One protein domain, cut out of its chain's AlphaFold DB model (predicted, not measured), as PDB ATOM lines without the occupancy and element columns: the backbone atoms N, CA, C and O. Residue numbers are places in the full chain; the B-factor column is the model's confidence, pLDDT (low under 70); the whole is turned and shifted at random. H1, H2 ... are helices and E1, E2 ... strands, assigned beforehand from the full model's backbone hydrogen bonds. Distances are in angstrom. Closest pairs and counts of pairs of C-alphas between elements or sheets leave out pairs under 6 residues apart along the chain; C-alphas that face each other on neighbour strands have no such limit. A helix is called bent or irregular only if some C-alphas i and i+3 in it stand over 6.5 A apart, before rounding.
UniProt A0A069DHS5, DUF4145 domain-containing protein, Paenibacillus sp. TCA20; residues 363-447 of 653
ATOM      1  N   ARG A 363     -39.928  -6.616 -45.391       85.19
ATOM      2  CA  ARG A 363     -41.282  -7.052 -45.758       85.19
ATOM      3  C   ARG A 363     -42.306  -6.024 -45.300       85.19
ATOM      4  O   ARG A 363     -42.278  -5.586 -44.150       85.19
ATOM      5  N   LYS A 364     -43.193  -5.604 -46.204       85.31
ATOM      6  CA  LYS A 364     -44.307  -4.678 -45.914       85.31
ATOM      7  C   LYS A 364     -45.596  -5.204 -46.538       85.31
ATOM      8  O   LYS A 364     -45.560  -5.870 -47.564       85.31
ATOM      9  N   SER A 365     -46.746  -4.895 -45.950       84.25
ATOM     10  CA  SER A 365     -48.053  -5.409 -46.373       84.25
ATOM     11  C   SER A 365     -48.971  -4.312 -46.921       84.25
ATOM     12  O   SER A 365     -48.982  -3.179 -46.433       84.25
ATOM     13  N   PHE A 366     -49.763  -4.647 -47.940       83.00
ATOM     14  CA  PHE A 366     -50.793  -3.780 -48.516       83.00
ATOM     15  C   PHE A 366     -51.955  -4.600 -49.087       83.00
ATOM     16  O   PHE A 366     -51.738  -5.403 -49.988       83.00
ATOM     17  N   LEU A 367     -53.189  -4.391 -48.603       68.50
ATOM     18  CA  LEU A 367     -54.412  -5.050 -49.109       68.50
ATOM     19  C   LEU A 367     -54.238  -6.564 -49.395       68.50
ATOM     20  O   LEU A 367     -54.599  -7.049 -50.467       68.50
ATOM     21  N   ASN A 368     -53.666  -7.303 -48.436       74.44
ATOM     22  CA  ASN A 368     -53.330  -8.740 -48.507       74.44
ATOM     23  C   ASN A 368     -52.205  -9.134 -49.482       74.44
ATOM     24  O   ASN A 368     -52.034 -10.316 -49.775       74.44
ATOM     25  N   LYS A 369     -51.427  -8.172 -49.975       81.00
ATOM     26  CA  LYS A 369     -50.180  -8.404 -50.707       81.00
ATOM     27  C   LYS A 369     -48.979  -8.095 -49.828       81.00
ATOM     28  O   LYS A 369     -49.030  -7.176 -49.012       81.00
ATOM     29  N   GLU A 370     -47.901  -8.834 -50.042       85.44
ATOM     30  CA  GLU A 370     -46.604  -8.602 -49.413       85.44
ATOM     31  C   GLU A 370     -45.641  -7.983 -50.434       85.44
ATOM     32  O   GLU A 370     -45.523  -8.447 -51.569       85.44
ATOM     33  N   LEU A 371     -44.981  -6.906 -50.031       86.31
ATOM     34  CA  LEU A 371     -43.895  -6.250 -50.740       86.31
ATOM     35  C   LEU A 371     -42.591  -6.700 -50.086       86.31
ATOM     36  O   LEU A 371     -42.335  -6.352 -48.932       86.31
ATOM     37  N   VAL A 372     -41.789  -7.459 -50.831       86.31
ATOM     38  CA  VAL A 372     -40.463  -7.924 -50.406       86.31
ATOM     39  C   VAL A 372     -39.410  -7.035 -51.057       86.31
ATOM     40  O   VAL A 372     -39.200  -7.078 -52.274       86.31
ATOM     41  N   PHE A 373     -38.782  -6.194 -50.246       87.00
ATOM     42  CA  PHE A 373     -37.697  -5.320 -50.661       87.00
ATOM     43  C   PHE A 373     -36.357  -6.035 -50.448       87.00
ATOM     44  O   PHE A 373     -36.095  -6.492 -49.329       87.00
ATOM     45  N   PRO A 374     -35.490  -6.077 -51.476       87.12
ATOM     46  CA  PRO A 374     -34.124  -6.559 -51.328       87.12
ATOM     47  C   PRO A 374     -33.378  -5.820 -50.218       87.12
ATOM     48  O   PRO A 374     -33.621  -4.632 -49.965       87.12
ATOM     49  N   ALA A 375     -32.424  -6.503 -49.597       86.50
ATOM     50  CA  ALA A 375     -31.611  -5.957 -48.521       86.50
ATOM     51  C   ALA A 375     -30.807  -4.729 -48.978       86.50
ATOM     52  O   ALA A 375     -30.572  -3.801 -48.201       86.50
ATOM     53  N   SER A 376     -30.466  -4.664 -50.269       86.56
ATOM     54  CA  SER A 376     -29.847  -3.483 -50.873       86.56
ATOM     55  C   SER A 376     -30.657  -2.201 -50.711       86.56
ATOM     56  O   SER A 376     -30.059  -1.125 -50.597       86.56
ATOM     57  N   MET A 377     -31.989  -2.278 -50.644       87.19
ATOM     58  CA  MET A 377     -32.855  -1.102 -50.525       87.19
ATOM     59  C   MET A 377     -33.007  -0.587 -49.090       87.19
ATOM     60  O   MET A 377     -33.544   0.504 -48.899       87.19
ATOM     61  N   ALA A 378     -32.542  -1.323 -48.077       83.25
ATOM     62  CA  ALA A 378     -32.831  -1.013 -46.676       83.25
ATOM     63  C   ALA A 378     -32.385   0.388 -46.241       83.25
ATOM     64  O   ALA A 378     -33.135   1.119 -45.589       83.25
ATOM     65  N   GLY A 379     -31.185   0.778 -46.671       78.25
ATOM     66  CA  GLY A 379     -30.597   2.081 -46.385       78.25
ATOM     67  C   GLY A 379     -30.970   3.195 -47.367       78.25
ATOM     68  O   GLY A 379     -30.396   4.276 -47.251       78.25
ATOM     69  N   MET A 380     -31.861   2.954 -48.338       82.88
ATOM     70  CA  MET A 380     -32.258   3.980 -49.308       82.88
ATOM     71  C   MET A 380     -33.182   5.011 -48.669       82.88
ATOM     72  O   MET A 380     -34.128   4.669 -47.951       82.88
ATOM     73  N   SER A 381     -32.942   6.283 -48.985       81.25
ATOM     74  CA  SER A 381     -33.840   7.350 -48.553       81.25
ATOM     75  C   SER A 381     -35.078   7.414 -49.444       81.25
ATOM     76  O   SER A 381     -35.011   7.205 -50.657       81.25
ATOM     77  N   MET A 382     -36.216   7.798 -48.866       76.88
ATOM     78  CA  MET A 382     -37.471   7.980 -49.607       76.88
ATOM     79  C   MET A 382     -37.355   8.998 -50.759       76.88
ATOM     80  O   MET A 382     -38.097   8.907 -51.738       76.88
ATOM     81  N   SER A 383     -36.407   9.943 -50.688       74.31
ATOM     82  CA  SER A 383     -36.127  10.890 -51.776       74.31
ATOM     83  C   SER A 383     -35.437  10.252 -52.987       74.31
ATOM     84  O   SER A 383     -35.598  10.744 -54.103       74.31
ATOM     85  N   GLU A 384     -34.693   9.159 -52.798       76.19
ATOM     86  CA  GLU A 384     -33.961   8.471 -53.873       76.19
ATOM     87  C   GLU A 384     -34.895   7.653 -54.783       76.19
ATOM     88  O   GLU A 384     -34.592   7.435 -55.953       76.19
ATOM     89  N   LEU A 385     -36.075   7.265 -54.286       75.44
ATOM     90  CA  LEU A 385     -37.049   6.428 -55.001       75.44
ATOM     91  C   LEU A 385     -37.878   7.188 -56.059       75.44
ATOM     92  O   LEU A 385     -38.717   6.588 -56.727       75.44
ATOM     93  N   ASN A 386     -37.656   8.501 -56.234       72.12
ATOM     94  CA  ASN A 386     -38.313   9.357 -57.239       72.12
ATOM     95  C   ASN A 386     -39.847   9.169 -57.316       72.12
ATOM     96  O   ASN A 386     -40.431   9.049 -58.399       72.12
ATOM     97  N   LEU A 387     -40.503   9.130 -56.152       80.50
ATOM     98  CA  LEU A 387     -41.922   8.801 -56.016       80.50
ATOM     99  C   LEU A 387     -42.823   9.982 -56.434       80.50
ATOM    100  O   LEU A 387     -43.180  10.853 -55.636       80.50
ATOM    101  N   LYS A 388     -43.190  10.045 -57.718       78.25
ATOM    102  CA  LYS A 388     -43.923  11.178 -58.309       78.25
ATOM    103  C   LYS A 388     -45.396  11.218 -57.908       78.25
ATOM    104  O   LYS A 388     -46.159  10.284 -58.170       78.25
ATOM    105  N   GLY A 389     -45.832  12.387 -57.436       75.88
ATOM    106  CA  GLY A 389     -47.244  12.679 -57.161       75.88
ATOM    107  C   GLY A 389     -47.755  12.143 -55.823       75.88
ATOM    108  O   GLY A 389     -48.965  12.109 -55.632       75.88
ATOM    109  N   ASN A 390     -46.852  11.757 -54.916       79.69
ATOM    110  CA  ASN A 390     -47.172  11.231 -53.587       79.69
ATOM    111  C   ASN A 390     -46.795  12.216 -52.461       79.69
ATOM    112  O   ASN A 390     -46.514  11.787 -51.350       79.69
ATOM    113  N   GLN A 391     -46.775  13.531 -52.730       79.12
ATOM    114  CA  GLN A 391     -46.298  14.551 -51.777       79.12
ATOM    115  C   GLN A 391     -47.017  14.502 -50.427       79.12
ATOM    116  O   GLN A 391     -46.339  14.444 -49.416       79.12
ATOM    117  N   ALA A 392     -48.350  14.409 -50.399       79.19
ATOM    118  CA  ALA A 392     -49.099  14.320 -49.140       79.19
ATOM    119  C   ALA A 392     -48.740  13.069 -48.309       79.19
ATOM    120  O   ALA A 392     -48.697  13.122 -47.085       79.19
ATOM    121  N   ILE A 393     -48.446  11.944 -48.976       82.25
ATOM    122  CA  ILE A 393     -48.022  10.701 -48.316       82.25
ATOM    123  C   ILE A 393     -46.597  10.846 -47.783       82.25
ATOM    124  O   ILE A 393     -46.327  10.480 -46.646       82.25
ATOM    125  N   LEU A 394     -45.696  11.411 -48.588       80.56
ATOM    126  CA  LEU A 394     -44.314  11.660 -48.188       80.56
ATOM    127  C   LEU A 394     -44.245  12.656 -47.026       80.56
ATOM    128  O   LEU A 394     -43.559  12.386 -46.052       80.56
ATOM    129  N   GLU A 395     -44.985  13.764 -47.081       81.25
ATOM    130  CA  GLU A 395     -45.051  14.763 -46.009       81.25
ATOM    131  C   GLU A 395     -45.539  14.155 -44.694       81.25
ATOM    132  O   GLU A 395     -44.933  14.406 -43.657       81.25
ATOM    133  N   TYR A 396     -46.575  13.313 -44.728       82.56
ATOM    134  CA  TYR A 396     -47.030  12.589 -43.541       82.56
ATOM    135  C   TYR A 396     -45.963  11.618 -43.013       82.56
ATOM    136  O   TYR A 396     -45.662  11.609 -41.820       82.56
ATOM    137  N   LEU A 397     -45.342  10.831 -43.900       82.75
ATOM    138  CA  LEU A 397     -44.268   9.907 -43.533       82.75
ATOM    139  C   LEU A 397     -43.086  10.641 -42.878       82.75
ATOM    140  O   LEU A 397     -42.605  10.197 -41.840       82.75
ATOM    141  N   PHE A 398     -42.658  11.777 -43.433       81.38
ATOM    142  CA  PHE A 398     -41.533  12.557 -42.915       81.38
ATOM    143  C   PHE A 398     -41.869  13.319 -41.628       81.38
ATOM    144  O   PHE A 398     -41.086  13.285 -40.682       81.38
ATOM    145  N   ASN A 399     -43.004  14.021 -41.580       80.88
ATOM    146  CA  ASN A 399     -43.303  14.954 -40.491       80.88
ATOM    147  C   ASN A 399     -43.948  14.265 -39.285       80.88
ATOM    148  O   ASN A 399     -43.573  14.555 -38.150       80.88
ATOM    149  N   GLU A 400     -44.883  13.343 -39.523       81.31
ATOM    150  CA  GLU A 400     -45.644  12.684 -38.454       81.31
ATOM    151  C   GLU A 400     -44.971  11.382 -38.011       81.31
ATOM    152  O   GLU A 400     -44.779  11.145 -36.818       81.31
ATOM    153  N   LEU A 401     -44.555  10.546 -38.970       78.94
ATOM    154  CA  LEU A 401     -43.953   9.238 -38.678       78.94
ATOM    155  C   LEU A 401     -42.419   9.257 -38.608       78.94
ATOM    156  O   LEU A 401     -41.826   8.255 -38.212       78.94
ATOM    157  N   LYS A 402     -41.774  10.382 -38.949       81.69
ATOM    158  CA  LYS A 402     -40.307  10.549 -38.969       81.69
ATOM    159  C   LYS A 402     -39.571   9.499 -39.811       81.69
ATOM    160  O   LYS A 402     -38.418   9.182 -39.540       81.69
ATOM    161  N   VAL A 403     -40.233   8.985 -40.844       80.38
ATOM    162  CA  VAL A 403     -39.691   8.005 -41.787       80.38
ATOM    163  C   VAL A 403     -38.782   8.731 -42.766       80.38
ATOM    164  O   VAL A 403     -39.236   9.529 -43.583       80.38
ATOM    165  N   THR A 404     -37.491   8.438 -42.695       78.00
ATOM    166  CA  THR A 404     -36.456   8.973 -43.591       78.00
ATOM    167  C   THR A 404     -35.903   7.913 -44.538       78.00
ATOM    168  O   THR A 404     -35.535   8.228 -45.678       78.00
ATOM    169  N   MET A 405     -35.900   6.658 -44.082       82.31
ATOM    170  CA  MET A 405     -35.379   5.492 -44.790       82.31
ATOM    171  C   MET A 405     -36.488   4.500 -45.125       82.31
ATOM    172  O   MET A 405     -37.490   4.395 -44.418       82.31
ATOM    173  N   LEU A 406     -36.286   3.710 -46.178       83.50
ATOM    174  CA  LEU A 406     -37.262   2.713 -46.620       83.50
ATOM    175  C   LEU A 406     -37.572   1.658 -45.542       83.50
ATOM    176  O   LEU A 406     -38.725   1.249 -45.389       83.50
ATOM    177  N   GLN A 407     -36.572   1.251 -44.753       81.38
ATOM    178  CA  GLN A 407     -36.749   0.294 -43.651       81.38
ATOM    179  C   GLN A 407     -37.754   0.766 -42.583       81.38
ATOM    180  O   GLN A 407     -38.445  -0.057 -41.978       81.38
ATOM    181  N   GLU A 408     -37.883   2.084 -42.406       83.69
ATOM    182  CA  GLU A 408     -38.738   2.731 -41.402       83.69
ATOM    183  C   GLU A 408     -40.209   2.812 -41.844       83.69
ATOM    184  O   GLU A 408     -41.059   3.246 -41.069       83.69
ATOM    185  N   LEU A 409     -40.545   2.383 -43.071       84.00
ATOM    186  CA  LEU A 409     -41.932   2.349 -43.534       84.00
ATOM    187  C   LEU A 409     -42.826   1.512 -42.596       84.00
ATOM    188  O   LEU A 409     -42.397   0.449 -42.137       84.00
ATOM    189  N   PRO A 410     -44.091   1.909 -42.365       82.12
ATOM    190  CA  PRO A 410     -45.030   1.109 -41.582       82.12
ATOM    191  C   PRO A 410     -45.212  -0.301 -42.153       82.12
ATOM    192  O   PRO A 410     -45.299  -0.471 -43.369       82.12
ATOM    193  N   GLU A 411     -45.330  -1.309 -41.286       82.81
ATOM    194  CA  GLU A 411     -45.531  -2.711 -41.698       82.81
ATOM    195  C   GLU A 411     -46.790  -2.915 -42.546       82.81
ATOM    196  O   GLU A 411     -46.802  -3.765 -43.434       82.81
ATOM    197  N   ASN A 412     -47.844  -2.131 -42.302       83.12
ATOM    198  CA  ASN A 412     -49.073  -2.158 -43.086       83.12
ATOM    199  C   ASN A 412     -49.343  -0.789 -43.712       83.12
ATOM    200  O   ASN A 412     -49.778   0.152 -43.048       83.12
ATOM    201  N   LEU A 413     -49.119  -0.701 -45.023       82.44
ATOM    202  CA  LEU A 413     -49.284   0.522 -45.807       82.44
ATOM    203  C   LEU A 413     -50.759   0.903 -46.003       82.44
ATOM    204  O   LEU A 413     -51.056   2.049 -46.332       82.44
ATOM    205  N   SER A 414     -51.693  -0.024 -45.773       80.50
ATOM    206  CA  SER A 414     -53.134   0.247 -45.883       80.50
ATOM    207  C   SER A 414     -53.605   1.239 -44.810       80.50
ATOM    208  O   SER A 414     -54.526   2.010 -45.054       80.50
ATOM    209  N   LEU A 415     -52.926   1.276 -43.655       77.94
ATOM    210  CA  LEU A 415     -53.238   2.171 -42.530       77.94
ATOM    211  C   LEU A 415     -52.900   3.646 -42.812       77.94
ATOM    212  O   LEU A 415     -53.297   4.535 -42.057       77.94
ATOM    213  N   LEU A 416     -52.176   3.932 -43.897       77.94
ATOM    214  CA  LEU A 416     -51.866   5.305 -44.304       77.94
ATOM    215  C   LEU A 416     -53.115   6.062 -44.788       77.94
ATOM    216  O   LEU A 416     -53.139   7.286 -44.719       77.94
ATOM    217  N   GLN A 417     -54.163   5.363 -45.237       77.62
ATOM    218  CA  GLN A 417     -55.416   5.988 -45.694       77.62
ATOM    219  C   GLN A 417     -56.131   6.712 -44.561       77.62
ATOM    220  O   GLN A 417     -56.689   7.785 -44.771       77.62
ATOM    221  N   ASP A 418     -56.135   6.112 -43.375       75.62
ATOM    222  CA  ASP A 418     -57.010   6.557 -42.294       75.62
ATOM    223  C   ASP A 418     -56.481   7.829 -41.614       75.62
ATOM    224  O   ASP A 418     -57.228   8.533 -40.939       75.62
ATOM    225  N   ASN A 419     -55.201   8.152 -41.835       75.88
ATOM    226  CA  ASN A 419     -54.489   9.208 -41.121       75.88
ATOM    227  C   ASN A 419     -54.111  10.418 -41.991       75.88
ATOM    228  O   ASN A 419     -53.642  11.418 -41.453       75.88
ATOM    229  N   ILE A 420     -54.309  10.362 -43.318       79.56
ATOM    230  CA  ILE A 420     -53.880  11.432 -44.232       79.56
ATOM    231  C   ILE A 420     -55.095  12.103 -44.896       79.56
ATOM    232  O   ILE A 420     -55.716  11.525 -45.796       79.56
ATOM    233  N   PRO A 421     -55.432  13.352 -44.520       70.19
ATOM    234  CA  PRO A 421     -56.547  14.083 -45.113       70.19
ATOM    235  C   PRO A 421     -56.387  14.249 -46.633       70.19
ATOM    236  O   PRO A 421     -55.378  14.757 -47.115       70.19
ATOM    237  N   GLY A 422     -57.400  13.843 -47.407       71.19
ATOM    238  CA  GLY A 422     -57.419  14.001 -48.870       71.19
ATOM    239  C   GLY A 422     -56.699  12.902 -49.666       71.19
ATOM    240  O   GLY A 422     -56.762  12.907 -50.898       71.19
ATOM    241  N   VAL A 423     -56.072  11.926 -49.003       78.56
ATOM    242  CA  VAL A 423     -55.485  10.748 -49.655       78.56
ATOM    243  C   VAL A 423     -56.522   9.628 -49.697       78.56
ATOM    244  O   VAL A 423     -56.824   8.987 -48.701       78.56
ATOM    245  N   GLY A 424     -57.094   9.401 -50.880       79.44
ATOM    246  CA  GLY A 424     -57.995   8.271 -51.116       79.44
ATOM    247  C   GLY A 424     -57.249   6.956 -51.395       79.44
ATOM    248  O   GLY A 424     -56.050   6.976 -51.689       79.44
ATOM    249  N   PRO A 425     -57.960   5.811 -51.431       80.31
ATOM    250  CA  PRO A 425     -57.364   4.489 -51.658       80.31
ATOM    251  C   PRO A 425     -56.550   4.415 -52.961       80.31
ATOM    252  O   PRO A 425     -55.456   3.860 -52.987       80.31
ATOM    253  N   LYS A 426     -57.011   5.091 -54.023       83.56
ATOM    254  CA  LYS A 426     -56.300   5.176 -55.313       83.56
ATOM    255  C   LYS A 426     -54.927   5.849 -55.221       83.56
ATOM    256  O   LYS A 426     -54.034   5.529 -56.003       83.56
ATOM    257  N   SER A 427     -54.751   6.802 -54.307       84.94
ATOM    258  CA  SER A 427     -53.465   7.476 -54.106       84.94
ATOM    259  C   SER A 427     -52.458   6.536 -53.440       84.94
ATOM    260  O   SER A 427     -51.294   6.523 -53.831       84.94
ATOM    261  N   ILE A 428     -52.913   5.698 -52.504       84.19
ATOM    262  CA  ILE A 428     -52.065   4.679 -51.866       84.19
ATOM    263  C   ILE A 428     -51.748   3.552 -52.840       84.19
ATOM    264  O   ILE A 428     -50.591   3.165 -52.944       84.19
ATOM    265  N   GLU A 429     -52.719   3.086 -53.629       86.00
ATOM    266  CA  GLU A 429     -52.459   2.119 -54.705       86.00
ATOM    267  C   GLU A 429     -51.389   2.635 -55.677       86.00
ATOM    268  O   GLU A 429     -50.489   1.893 -56.069       86.00
ATOM    269  N   ARG A 430     -51.438   3.923 -56.042       87.19
ATOM    270  CA  ARG A 430     -50.410   4.554 -56.881       87.19
ATOM    271  C   ARG A 430     -49.045   4.605 -56.190       87.19
ATOM    272  O   ARG A 430     -48.036   4.400 -56.862       87.19
ATOM    273  N   PHE A 431     -49.003   4.905 -54.894       87.38
ATOM    274  CA  PHE A 431     -47.774   4.899 -54.099       87.38
ATOM    275  C   PHE A 431     -47.158   3.498 -54.033       87.38
ATOM    276  O   PHE A 431     -45.995   3.329 -54.385       87.38
ATOM    277  N   VAL A 432     -47.959   2.487 -53.693       88.25
ATOM    278  CA  VAL A 432     -47.531   1.085 -53.632       88.25
ATOM    279  C   VAL A 432     -47.051   0.599 -54.994       88.25
ATOM    280  O   VAL A 432     -45.983   0.006 -55.077       88.25
ATOM    281  N   LYS A 433     -47.757   0.934 -56.078       89.00
ATOM    282  CA  LYS A 433     -47.317   0.596 -57.435       89.00
ATOM    283  C   LYS A 433     -45.936   1.175 -57.769       89.00
ATOM    284  O   LYS A 433     -45.141   0.515 -58.425       89.00
ATOM    285  N   GLN A 434     -45.622   2.390 -57.316       89.56
ATOM    286  CA  GLN A 434     -44.285   2.963 -57.518       89.56
ATOM    287  C   GLN A 434     -43.213   2.261 -56.673       89.56
ATOM    288  O   GLN A 434     -42.082   2.129 -57.132       89.56
ATOM    289  N   LEU A 435     -43.560   1.771 -55.477       89.50
ATOM    290  CA  LEU A 435     -42.662   0.918 -54.691       89.50
ATOM    291  C   LEU A 435     -42.422  -0.428 -55.389       89.50
ATOM    292  O   LEU A 435     -41.278  -0.860 -55.469       89.50
ATOM    293  N   GLU A 436     -43.455  -1.056 -55.958       89.88
ATOM    294  CA  GLU A 436     -43.316  -2.276 -56.771       89.88
ATOM    295  C   GLU A 436     -42.406  -2.042 -57.989       89.88
ATOM    296  O   GLU A 436     -41.527  -2.853 -58.279       89.88
ATOM    297  N   GLU A 437     -42.575  -0.913 -58.685       89.62
ATOM    298  CA  GLU A 437     -41.708  -0.513 -59.799       89.62
ATOM    299  C   GLU A 437     -40.253  -0.320 -59.341       89.62
ATOM    300  O   GLU A 437     -39.335  -0.784 -60.019       89.62
ATOM    301  N   ALA A 438     -40.027   0.298 -58.176       88.75
ATOM    302  CA  ALA A 438     -38.691   0.462 -57.605       88.75
ATOM    303  C   ALA A 438     -38.052  -0.882 -57.213       88.75
ATOM    304  O   ALA A 438     -36.897  -1.125 -57.558       88.75
ATOM    305  N   ILE A 439     -38.812  -1.787 -56.583       88.75
ATOM    306  CA  ILE A 439     -38.366  -3.156 -56.272       88.75
ATOM    307  C   ILE A 439     -37.981  -3.890 -57.559       88.75
ATOM    308  O   ILE A 439     -36.948  -4.553 -57.608       88.75
ATOM    309  N   ALA A 440     -38.778  -3.771 -58.622       88.69
ATOM    310  CA  ALA A 440     -38.492  -4.428 -59.895       88.69
ATOM    311  C   ALA A 440     -37.208  -3.896 -60.559       88.69
ATOM    312  O   ALA A 440     -36.440  -4.675 -61.129       88.69
ATOM    313  N   VAL A 441     -36.958  -2.584 -60.480       88.56
ATOM    314  CA  VAL A 441     -35.706  -1.973 -60.956       88.56
ATOM    315  C   VAL A 441     -34.518  -2.482 -60.143       88.56
ATOM    316  O   VAL A 441     -33.519  -2.895 -60.732       88.56
ATOM    317  N   GLU A 442     -34.646  -2.531 -58.819       89.62
ATOM    318  CA  GLU A 442     -33.589  -3.029 -57.941       89.62
ATOM    319  C   GLU A 442     -33.297  -4.517 -58.193       89.62
ATOM    320  O   GLU A 442     -32.144  -4.884 -58.414       89.62
ATOM    321  N   LYS A 443     -34.329  -5.370 -58.276       88.25
ATOM    322  CA  LYS A 443     -34.184  -6.799 -58.610       88.25
ATOM    323  C   LYS A 443     -33.497  -6.999 -59.969       88.25
ATOM    324  O   LYS A 443     -32.757  -7.959 -60.152       88.25
ATOM    325  N   LYS A 444     -33.672  -6.078 -60.925       88.56
ATOM    326  CA  LYS A 444     -32.951  -6.110 -62.209       88.56
ATOM    327  C   LYS A 444     -31.472  -5.723 -62.080       88.56
ATOM    328  O   LYS A 444     -30.651  -6.262 -62.821       88.56
ATOM    329  N   LEU A 445     -31.140  -4.795 -61.182       89.00
ATOM    330  CA  LEU A 445     -29.762  -4.398 -60.884       89.00
ATOM    331  C   LEU A 445     -28.996  -5.549 -60.216       89.00
ATOM    332  O   LEU A 445     -27.926  -5.930 -60.696       89.00
ATOM    333  N   ILE A 446     -29.556  -6.114 -59.143       88.25
ATOM    334  CA  ILE A 446     -28.899  -7.161 -58.348       88.25
ATOM    335  C   ILE A 446     -29.017  -8.553 -58.989       88.25
ATOM    336  O   ILE A 446     -28.133  -9.387 -58.829       88.25
ATOM    337  N   GLY A 447     -30.039  -8.803 -59.809       83.94
ATOM    338  CA  GLY A 447     -30.277 -10.126 -60.386       83.94
ATOM    339  C   GLY A 447     -30.726 -11.137 -59.329       83.94
ATOM    340  O   GLY A 447     -31.402 -10.773 -58.372       83.94
TER     341      GLY A 447
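AT A GLANCE: This is residues 363 to 447 of the 653 residues of the protein "DUF4145 domain-containing protein" of Paenibacillus sp. TCA20 (UniProt A0A069DHS5). One long helix, H3, makes the longest axis, with a small two-stranded hairpin, E1 and E2, packed along part of its length and a short helix, H2, folded back at its first end. A second short helix, H1, lies across the domain from the hairpin and is joined to E2 and to H2 by long links without named elements. The printed part has 85 residues with two named strands and three named helices, in the order E1, E2, H1, H2, H3; the sheet is antiparallel and the class is mostly helix. The whole is compact, with a radius of gyration of the C-alphas of 12.2 A, yet elongated in outline, with spans of 39 by 25 by 21 A.

IN THESE COORDINATES: Find C-alpha 363 at (-41.282, -7.052, -45.758); from there E1 runs through residues 363 to 366, 10.4 A. E2 follows at residues 369 to 373, 12.9 A. Look next at C-alpha 391 at (-46.298, 14.551, -51.777), where H1 begins, residues 391 to 399, 11.7 A. H2 is residues 413 to 419, 11.2 A; it is neither bent nor irregular, but only just, for C-alphas 414 and 417 are 6.2 A apart. H3, residues 425 to 446, covers 31.5 A and ends at C-alpha 446 at (-28.899, -7.161, -58.348).

HOW THE PARTS SIT: Start at the hairpin E1 and E2, antiparallel at 148 degrees: N 364 and O 371 are 3.0 A apart and N 371 and O 364 are 2.7 A apart, within hydrogen-bond range. From E2 go to H3, where the closest C-alphas, those of Phe 373 and Ile 439, are 6.1 A apart. From E1 go to H2, where the closest C-alphas, those of Phe 366 and Leu 413, are 5.3 A apart. H1 and H2 are close but not clearly touching, about perpendicular at 87 degrees, with C-alphas of Ile 393 and Leu 416 closest at 7.7 A. H1 and H3 are near each other, with 5 pairs of C-alphas within 10 A. H2 and H3 form a helical hairpin: they touch, H3 with residues 425 to 428 alone, the closest C-alphas being those of Gln 417 and Pro 425 at 6.5 A. They run opposite ways at a shallow tilt of 32 degrees, only just short of steep. E1 and H1 are apart, and so are E2 and H2. Every O i to N i+4 pair is within hydrogen-bond range in H1 and H3; in H2 it is 0 of 3, beside 2 of 4 O i to N i+3 pairs.

THE WHOLE: The C-alphas farthest apart are those of Pro 421 and Gly 447, 38.9 A. The printed part has no cut. The links E2 to H1, 17 residues, and H1 to H2, 13 residues, are long, while E1 to E2 and H2 to H3 are tight. The mean pLDDT of the printed part is 82.4, and residue 367 alone is under 70.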